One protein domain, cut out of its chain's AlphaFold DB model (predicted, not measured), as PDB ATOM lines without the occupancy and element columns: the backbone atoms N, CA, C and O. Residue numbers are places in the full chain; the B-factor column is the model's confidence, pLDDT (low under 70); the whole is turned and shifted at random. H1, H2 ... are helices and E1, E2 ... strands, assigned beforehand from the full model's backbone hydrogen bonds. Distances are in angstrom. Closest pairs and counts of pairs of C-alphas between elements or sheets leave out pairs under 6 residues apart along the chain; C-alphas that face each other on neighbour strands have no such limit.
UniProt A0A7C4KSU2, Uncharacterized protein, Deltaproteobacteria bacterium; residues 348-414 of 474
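What this domain is: This is residues 348 to 414 of the 474 residues of an uncharacterized protein of Deltaproteobacteria bacterium (UniProt A0A7C4KSU2). This is a chain of loops with little regular structure: a small hairpin of two strands, E1 and E2, has the short helix H1 beside it at one end of an elongated outline, and residues 348 to 388, with no named element, wind through the rest. The printed part has 67 residues, 10 of them in named elements, in the order H1, E1, E2; the sheet is antiparallel and the class mixed. It is only just compact, close to loose, with a radius of gyration of the C-alphas of 12.7 A and spans of 38 by 20 by 16 A.

Where its parts are: E1, residues 403 to 405, begins at C-alpha 403 (50.139, -2.836, 46.442) and measures 5.9 A. E2, residues 408 to 410, measures 6.2 A and ends at C-alpha 410 (53.256, 0.920, 43.863). H1, residues 389 to 392, measures 5.4 A.

How they stand to each other: E1 and E2 form a hairpin with a tight link, antiparallel at 138 degrees; N 405 and O 408 are within hydrogen-bond range at 3.0 A. The closest C-alphas of H1 and E1 are those of Asp 389 and Cys 404, 4.8 A apart. H1 is too short for an O i to N i+4 pair; its 1 O i to N i+3 pair is within range.

The domain as a whole: The C-alphas farthest apart, Asn 349 and Pro 414, are 38.9 A apart. The printed part has no cut, and the link from H1 to E1 is short. Mean pLDDT of the printed part is 79.1; residues 393 to 401 and 411 to 414 are under 70.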
ATOM      1  N   ASN A 348      38.032  25.342  30.574       88.62
ATOM      2  CA  ASN A 348      38.190  23.903  30.554       88.62
ATOM      3  C   ASN A 348      37.075  23.181  31.323       88.62
ATOM      4  O   ASN A 348      37.231  22.828  32.487       88.62
ATOM      5  N   ASN A 349      36.037  22.772  30.590       91.06
ATOM      6  CA  ASN A 349      34.845  22.122  31.150       91.06
ATOM      7  C   ASN A 349      35.073  20.768  31.853       91.06
ATOM      8  O   ASN A 349      34.117  20.122  32.282       91.06
ATOM      9  N   ALA A 350      36.313  20.274  31.887       88.88
ATOM     10  CA  ALA A 350      36.707  19.079  32.622       88.88
ATOM     11  C   ALA A 350      37.281  19.394  34.014       88.88
ATOM     12  O   ALA A 350      37.589  18.459  34.757       88.88
ATOM     13  N   VAL A 351      37.464  20.673  34.346       89.75
ATOM     14  CA  VAL A 351      38.057  21.159  35.593       89.75
ATOM     15  C   VAL A 351      37.001  21.982  36.317       89.75
ATOM     16  O   VAL A 351      36.833  23.151  36.029       89.75
ATOM     17  N   HIS A 352      36.242  21.354  37.216       89.94
ATOM     18  CA  HIS A 352      35.103  21.998  37.870       89.94
ATOM     19  C   HIS A 352      34.668  21.251  39.147       89.94
ATOM     20  O   HIS A 352      34.922  20.057  39.283       89.94
ATOM     21  N   PRO A 353      33.896  21.860  40.068       89.19
ATOM     22  CA  PRO A 353      33.602  21.319  41.413       89.19
ATOM     23  C   PRO A 353      32.865  19.980  41.482       89.19
ATOM     24  O   PRO A 353      32.694  19.407  42.559       89.19
ATOM     25  N   SER A 354      32.277  19.549  40.366       87.88
ATOM     26  CA  SER A 354      31.571  18.266  40.263       87.88
ATOM     27  C   SER A 354      32.314  17.244  39.413       87.88
ATOM     28  O   SER A 354      31.810  16.128  39.247       87.88
ATOM     29  N   ALA A 355      33.479  17.601  38.871       90.81
ATOM     30  CA  ALA A 355      34.418  16.627  38.359       90.81
ATOM     31  C   ALA A 355      35.034  15.851  39.530       90.81
ATOM     32  O   ALA A 355      34.658  16.002  40.695       90.81
ATOM     33  N   THR A 356      35.936  14.937  39.205       89.81
ATOM     34  CA  THR A 356      36.674  14.165  40.198       89.81
ATOM     35  C   THR A 356      38.104  14.035  39.736       89.81
ATOM     36  O   THR A 356      38.326  13.616  38.596       89.81
ATOM     37  N   GLU A 357      39.056  14.293  40.623       91.06
ATOM     38  CA  GLU A 357      40.458  14.039  40.300       91.06
ATOM     39  C   GLU A 357      40.771  12.534  40.238       91.06
ATOM     40  O   GLU A 357      41.582  12.065  39.443       91.06
ATOM     41  N   GLY A 358      40.051  11.734  41.026       85.62
ATOM     42  CA  GLY A 358      40.126  10.277  40.990       85.62
ATOM     43  C   GLY A 358      39.335   9.618  39.849       85.62
ATOM     44  O   GLY A 358      38.654  10.276  39.060       85.62
ATOM     45  N   PRO A 359      39.318   8.273  39.805       85.44
ATOM     46  CA  PRO A 359      39.931   7.332  40.751       85.44
ATOM     47  C   PRO A 359      41.444   7.132  40.558       85.44
ATOM     48  O   PRO A 359      41.962   7.281  39.463       85.44
ATOM     49  N   VAL A 360      42.143   6.694  41.613       82.19
ATOM     50  CA  VAL A 360      43.588   6.383  41.573       82.19
ATOM     51  C   VAL A 360      44.023   5.637  40.296       82.19
ATOM     52  O   VAL A 360      43.431   4.631  39.907       82.19
ATOM     53  N   GLY A 361      45.079   6.139  39.651       74.81
ATOM     54  CA  GLY A 361      45.624   5.587  38.406       74.81
ATOM     55  C   GLY A 361      45.069   6.210  37.118       74.81
ATOM     56  O   GLY A 361      45.563   5.877  36.040       74.81
ATOM     57  N   THR A 362      44.092   7.122  37.196       84.88
ATOM     58  CA  THR A 362      43.668   7.941  36.048       84.88
ATOM     59  C   THR A 362      44.678   9.031  35.704       84.88
ATOM     60  O   THR A 362      45.578   9.351  36.480       84.88
ATOM     61  N   GLN A 363      44.522   9.604  34.508       85.75
ATOM     62  CA  GLN A 363      45.375  10.688  34.023       85.75
ATOM     63  C   GLN A 363      45.260  11.960  34.876       85.75
ATOM     64  O   GLN A 363      46.277  12.618  35.061       85.75
ATOM     65  N   SER A 364      44.076  12.231  35.432       87.44
ATOM     66  CA  SER A 364      43.795  13.331  36.366       87.44
ATOM     67  C   SER A 364      44.578  13.225  37.680       87.44
ATOM     68  O   SER A 364      44.921  14.224  38.278       87.44
ATOM     69  N   CYS A 365      44.995  12.022  38.094       88.50
ATOM     70  CA  CYS A 365      45.877  11.853  39.257       88.50
ATOM     71  C   CYS A 365      47.373  12.099  38.957       88.50
ATOM     72  O   CYS A 365      48.232  11.718  39.769       88.50
ATOM     73  N   MET A 366      47.716  12.556  37.746       88.44
ATOM     74  CA  MET A 366      49.096  12.682  37.255       88.44
ATOM     75  C   MET A 366      49.325  13.882  36.317       88.44
ATOM     76  O   MET A 366      50.409  13.979  35.727       88.44
ATOM     77  N   ASP A 367      48.331  14.743  36.109       86.88
ATOM     78  CA  ASP A 367      48.384  15.851  35.151       86.88
ATOM     79  C   ASP A 367      48.584  17.225  35.807       86.88
ATOM     80  O   ASP A 367      48.721  18.218  35.091       86.88
ATOM     81  N   THR A 368      48.763  17.270  37.134       89.50
ATOM     82  CA  THR A 368      49.031  18.471  37.943       89.50
ATOM     83  C   THR A 368      47.892  19.478  38.016       89.50
ATOM     84  O   THR A 368      48.106  20.587  38.518       89.50
ATOM     85  N   TRP A 369      46.708  19.122  37.520       88.88
ATOM     86  CA  TRP A 369      45.527  19.977  37.531       88.88
ATOM     87  C   TRP A 369      44.606  19.589  38.682       88.88
ATOM     88  O   TRP A 369      44.411  18.420  38.951       88.88
ATOM     89  N   ASP A 370      44.034  20.584  39.355       90.19
ATOM     90  CA  ASP A 370      43.013  20.373  40.385       90.19
ATOM     91  C   ASP A 370      41.664  20.179  39.685       90.19
ATOM     92  O   ASP A 370      40.904  21.130  39.516       90.19
ATOM     93  N   ASN A 371      41.412  18.978  39.158       90.69
ATOM     94  CA  ASN A 371      40.248  18.740  38.304       90.69
ATOM     95  C   ASN A 371      38.911  18.977  39.012       90.69
ATOM     96  O   ASN A 371      37.942  19.277  38.324       90.69
ATOM     97  N   ASP A 372      38.829  18.819  40.335       90.56
ATOM     98  CA  ASP A 372      37.588  18.987  41.099       90.56
ATOM     99  C   ASP A 372      37.555  20.231  42.000       90.56
ATOM    100  O   ASP A 372      36.601  20.430  42.760       90.56
ATOM    101  N   CYS A 373      38.536  21.120  41.831       90.94
ATOM    102  CA  CYS A 373      38.620  22.436  42.455       90.94
ATOM    103  C   CYS A 373      38.557  22.403  43.993       90.94
ATOM    104  O   CYS A 373      38.025  23.325  44.627       90.94
ATOM    105  N   ASP A 374      39.079  21.344  44.616       90.25
ATOM    106  CA  ASP A 374      39.074  21.164  46.072       90.25
ATOM    107  C   ASP A 374      40.330  21.745  46.761       90.25
ATOM    108  O   ASP A 374      40.403  21.855  47.996       90.25
ATOM    109  N   GLY A 375      41.291  22.208  45.955       90.00
ATOM    110  CA  GLY A 375      42.565  22.778  46.368       90.00
ATOM    111  C   GLY A 375      43.690  21.751  46.515       90.00
ATOM    112  O   GLY A 375      44.757  22.099  47.044       90.00
ATOM    113  N   GLN A 376      43.480  20.500  46.104       91.88
ATOM    114  CA  GLN A 376      44.486  19.443  46.098       91.88
ATOM    115  C   GLN A 376      44.754  18.971  44.673       91.88
ATOM    116  O   GLN A 376      43.902  19.048  43.807       91.88
ATOM    117  N   THR A 377      45.989  18.518  44.439       91.38
ATOM    118  CA  THR A 377      46.382  17.979  43.138       91.38
ATOM    119  C   THR A 377      47.047  16.613  43.239       91.38
ATOM    120  O   THR A 377      47.821  16.327  44.171       91.38
ATOM    121  N   ASP A 378      46.808  15.793  42.231       87.81
ATOM    122  CA  ASP A 378      47.326  14.466  41.981       87.81
ATOM    123  C   ASP A 378      47.286  13.572  43.239       87.81
ATOM    124  O   ASP A 378      46.318  13.428  43.974       87.81
ATOM    125  N   GLN A 379      48.426  12.983  43.599       85.31
ATOM    126  CA  GLN A 379      48.574  12.114  44.767       85.31
ATOM    127  C   GLN A 379      48.320  12.807  46.118       85.31
ATOM    128  O   GLN A 379      48.318  12.130  47.158       85.31
ATOM    129  N   ASN A 380      48.195  14.138  46.148       88.44
ATOM    130  CA  ASN A 380      47.794  14.839  47.361       88.44
ATOM    131  C   ASN A 380      46.279  14.787  47.555       88.44
ATOM    132  O   ASN A 380      45.857  14.760  48.717       88.44
ATOM    133  N   ASP A 381      45.515  14.654  46.474       90.06
ATOM    134  CA  ASP A 381      44.065  14.551  46.478       90.06
ATOM    135  C   ASP A 381      43.567  13.228  47.116       90.06
ATOM    136  O   ASP A 381      44.191  12.166  46.956       90.06
ATOM    137  N   PRO A 382      42.489  13.232  47.930       88.94
ATOM    138  CA  PRO A 382      41.912  12.022  48.513       88.94
ATOM    139  C   PRO A 382      41.312  11.040  47.494       88.94
ATOM    140  O   PRO A 382      41.370   9.832  47.737       88.94
ATOM    141  N   GLY A 383      40.746  11.522  46.389       86.44
ATOM    142  CA  GLY A 383      40.212  10.736  45.273       86.44
ATOM    143  C   GLY A 383      41.289   9.962  44.508       86.44
ATOM    144  O   GLY A 383      41.023   8.870  43.992       86.44
ATOM    145  N   CYS A 384      42.526  10.453  44.540       89.31
ATOM    146  CA  CYS A 384      43.701   9.793  43.974       89.31
ATOM    147  C   CYS A 384      44.451   8.881  44.954       89.31
ATOM    148  O   CYS A 384      45.496   8.320  44.610       89.31
ATOM    149  N   LYS A 385      43.912   8.667  46.162       88.31
ATOM    150  CA  LYS A 385      44.475   7.721  47.132       88.31
ATOM    151  C   LYS A 385      43.784   6.371  47.062       88.31
ATOM    152  O   LYS A 385      42.569   6.248  47.200       88.31
ATOM    153  N   CYS A 386      44.584   5.321  46.939       84.50
ATOM    154  CA  CYS A 386      44.083   3.964  47.089       84.50
ATOM    155  C   CYS A 386      43.756   3.667  48.568       84.50
ATOM    156  O   CYS A 386      44.407   4.152  49.494       84.50
ATOM    157  N   SER A 387      42.748   2.834  48.800       83.12
ATOM    158  CA  SER A 387      42.358   2.320  50.123       83.12
ATOM    159  C   SER A 387      42.611   0.818  50.272       83.12
ATOM    160  O   SER A 387      42.642   0.293  51.386       83.12
ATOM    161  N   ASN A 388      42.777   0.118  49.150       78.56
ATOM    162  CA  ASN A 388      43.087  -1.302  49.068       78.56
ATOM    163  C   ASN A 388      43.786  -1.613  47.735       78.56
ATOM    164  O   ASN A 388      43.756  -0.804  46.807       78.56
ATOM    165  N   ASP A 389      44.397  -2.792  47.656       74.06
ATOM    166  CA  ASP A 389      45.169  -3.242  46.493       74.06
ATOM    167  C   ASP A 389      44.315  -3.387  45.218       74.06
ATOM    168  O   ASP A 389      44.824  -3.169  44.121       74.06
ATOM    169  N   ASP A 390      43.012  -3.690  45.332       75.19
ATOM    170  CA  ASP A 390      42.136  -3.878  44.162       75.19
ATOM    171  C   ASP A 390      41.972  -2.582  43.350       75.19
ATOM    172  O   ASP A 390      41.784  -2.633  42.135       75.19
ATOM    173  N   GLN A 391      42.066  -1.420  44.007       74.75
ATOM    174  CA  GLN A 391      41.983  -0.106  43.358       74.75
ATOM    175  C   GLN A 391      43.239   0.259  42.566       74.75
ATOM    176  O   GLN A 391      43.169   1.135  41.715       74.75
ATOM    177  N   CYS A 392      44.368  -0.396  42.837       74.06
ATOM    178  CA  CYS A 392      45.625  -0.123  42.149       74.06
ATOM    179  C   CYS A 392      45.822  -0.935  40.875       74.06
ATOM    180  O   CYS A 392      46.790  -0.668  40.183       74.06
ATOM    181  N   SER A 393      44.925  -1.885  40.593       68.81
ATOM    182  CA  SER A 393      45.036  -2.855  39.506       68.81
ATOM    183  C   SER A 393      45.010  -2.198  38.117       68.81
ATOM    184  O   SER A 393      43.943  -1.855  37.601       68.81
ATOM    185  N   ASP A 394      46.161  -2.127  37.456       60.03
ATOM    186  CA  ASP A 394      46.365  -1.755  36.051       60.03
ATOM    187  C   ASP A 394      45.906  -2.862  35.072       60.03
ATOM    188  O   ASP A 394      46.080  -2.762  33.855       60.03
ATOM    189  N   GLN A 395      45.301  -3.936  35.604       60.19
ATOM    190  CA  GLN A 395      44.899  -5.164  34.906       60.19
ATOM    191  C   GLN A 395      46.066  -5.919  34.243       60.19
ATOM    192  O   GLN A 395      45.856  -6.943  33.581       60.19
ATOM    193  N   ASN A 396      47.307  -5.488  34.469       54.75
ATOM    194  CA  ASN A 396      48.513  -6.091  33.940       54.75
ATOM    195  C   ASN A 396      49.012  -7.197  34.872       54.75
ATOM    196  O   ASN A 396      49.899  -7.042  35.706       54.75
ATOM    197  N   ARG A 397      48.495  -8.404  34.654       52.00
ATOM    198  CA  ARG A 397      48.824  -9.598  35.455       52.00
ATOM    199  C   ARG A 397      50.302 -10.032  35.398       52.00
ATOM    200  O   ARG A 397      50.655 -11.018  36.048       52.00
ATOM    201  N   CYS A 398      51.137  -9.378  34.587       46.25
ATOM    202  CA  CYS A 398      52.529  -9.748  34.336       46.25
ATOM    203  C   CYS A 398      53.547  -9.128  35.319       46.25
ATOM    204  O   CYS A 398      54.623  -9.704  35.483       46.25
ATOM    205  N   ASN A 399      53.272  -7.975  35.942       49.41
ATOM    206  CA  ASN A 399      54.258  -7.274  36.788       49.41
ATOM    207  C   ASN A 399      54.148  -7.637  38.287       49.41
ATOM    208  O   ASN A 399      55.103  -7.421  39.029       49.41
ATOM    209  N   GLY A 400      53.063  -8.287  38.718       54.56
ATOM    210  CA  GLY A 400      52.826  -8.757  40.088       54.56
ATOM    211  C   GLY A 400      51.478  -8.262  40.622       54.56
ATOM    212  O   GLY A 400      50.614  -7.899  39.838       54.56
ATOM    213  N   GLN A 401      51.263  -8.305  41.941       61.44
ATOM    214  CA  GLN A 401      50.100  -7.662  42.570       61.44
ATOM    215  C   GLN A 401      50.503  -6.234  42.945       61.44
ATOM    216  O   GLN A 401      51.463  -6.056  43.698       61.44
ATOM    217  N   GLU A 402      49.805  -5.237  42.408       70.06
ATOM    218  CA  GLU A 402      50.008  -3.837  42.779       70.06
ATOM    219  C   GLU A 402      49.519  -3.618  44.206       70.06
ATOM    220  O   GLU A 402      48.425  -4.034  44.585       70.06
ATOM    221  N   LEU A 403      50.392  -3.035  45.022       73.75
ATOM    222  CA  LEU A 403      50.139  -2.836  46.442       73.75
ATOM    223  C   LEU A 403      49.747  -1.385  46.670       73.75
ATOM    224  O   LEU A 403      50.455  -0.467  46.241       73.75
ATOM    225  N   CYS A 404      48.659  -1.199  47.406       78.38
ATOM    226  CA  CYS A 404      48.312   0.086  47.968       78.38
ATOM    227  C   CYS A 404      49.105   0.297  49.262       78.38
ATOM    228  O   CYS A 404      48.813  -0.313  50.294       78.38
ATOM    229  N   LEU A 405      50.120   1.163  49.224       77.56
ATOM    230  CA  LEU A 405      50.921   1.504  50.398       77.56
ATOM    231  C   LEU A 405      50.845   3.005  50.666       77.56
ATOM    232  O   LEU A 405      51.160   3.812  49.795       77.56
ATOM    233  N   ASP A 406      50.421   3.373  51.876       79.25
ATOM    234  CA  ASP A 406      50.250   4.768  52.309       79.25
ATOM    235  C   ASP A 406      49.414   5.622  51.331       79.25
ATOM    236  O   ASP A 406      49.681   6.803  51.117       79.25
ATOM    237  N   GLY A 407      48.392   5.011  50.717       75.31
ATOM    238  CA  GLY A 407      47.504   5.669  49.757       75.31
ATOM    239  C   GLY A 407      48.057   5.775  48.336       75.31
ATOM    240  O   GLY A 407      47.388   6.348  47.485       75.31
ATOM    241  N   ARG A 408      49.241   5.219  48.044       78.19
ATOM    242  CA  ARG A 408      49.848   5.231  46.706       78.19
ATOM    243  C   ARG A 408      49.903   3.837  46.102       78.19
ATOM    244  O   ARG A 408      50.271   2.875  46.780       78.19
ATOM    245  N   CYS A 409      49.614   3.755  44.810       75.38
ATOM    246  CA  CYS A 409      49.814   2.534  44.044       75.38
ATOM    247  C   CYS A 409      51.293   2.370  43.704       75.38
ATOM    248  O   CYS A 409      51.897   3.209  43.032       75.38
ATOM    249  N   LEU A 410      51.892   1.295  44.205       71.69
ATOM    250  CA  LEU A 410      53.256   0.920  43.863       71.69
ATOM    251  C   LEU A 410      53.220  -0.095  42.725       71.69
ATOM    252  O   LEU A 410      52.667  -1.185  42.887       71.69
ATOM    253  N   SER A 411      53.856   0.252  41.601       60.16
ATOM    254  CA  SER A 411      54.039  -0.662  40.474       60.16
ATOM    255  C   SER A 411      54.742  -1.925  40.963       60.16
ATOM    256  O   SER A 411      55.821  -1.862  41.569       60.16
ATOM    257  N   ALA A 412      54.129  -3.079  40.719       56.06
ATOM    258  CA  ALA A 412      54.694  -4.342  41.148       56.06
ATOM    259  C   ALA A 412      56.056  -4.584  40.463       56.06
ATOM    260  O   ALA A 412      56.241  -4.363  39.265       56.06
ATOM    261  N   SER A 413      57.056  -5.000  41.246       48.06
ATOM    262  CA  SER A 413      58.339  -5.445  40.693       48.06
ATOM    263  C   SER A 413      58.139  -6.811  40.029       48.06
ATOM    264  O   SER A 413      57.599  -7.691  40.703       48.06
ATOM    265  N   PRO A 414      58.599  -7.032  38.777       48.41
ATOM    266  CA  PRO A 414      58.264  -8.220  37.996       48.41
ATOM    267  C   PRO A 414      58.552  -9.509  38.767       48.41
ATOM    268  O   PRO A 414      59.704  -9.879  39.018       48.41
TER     269      PRO A 414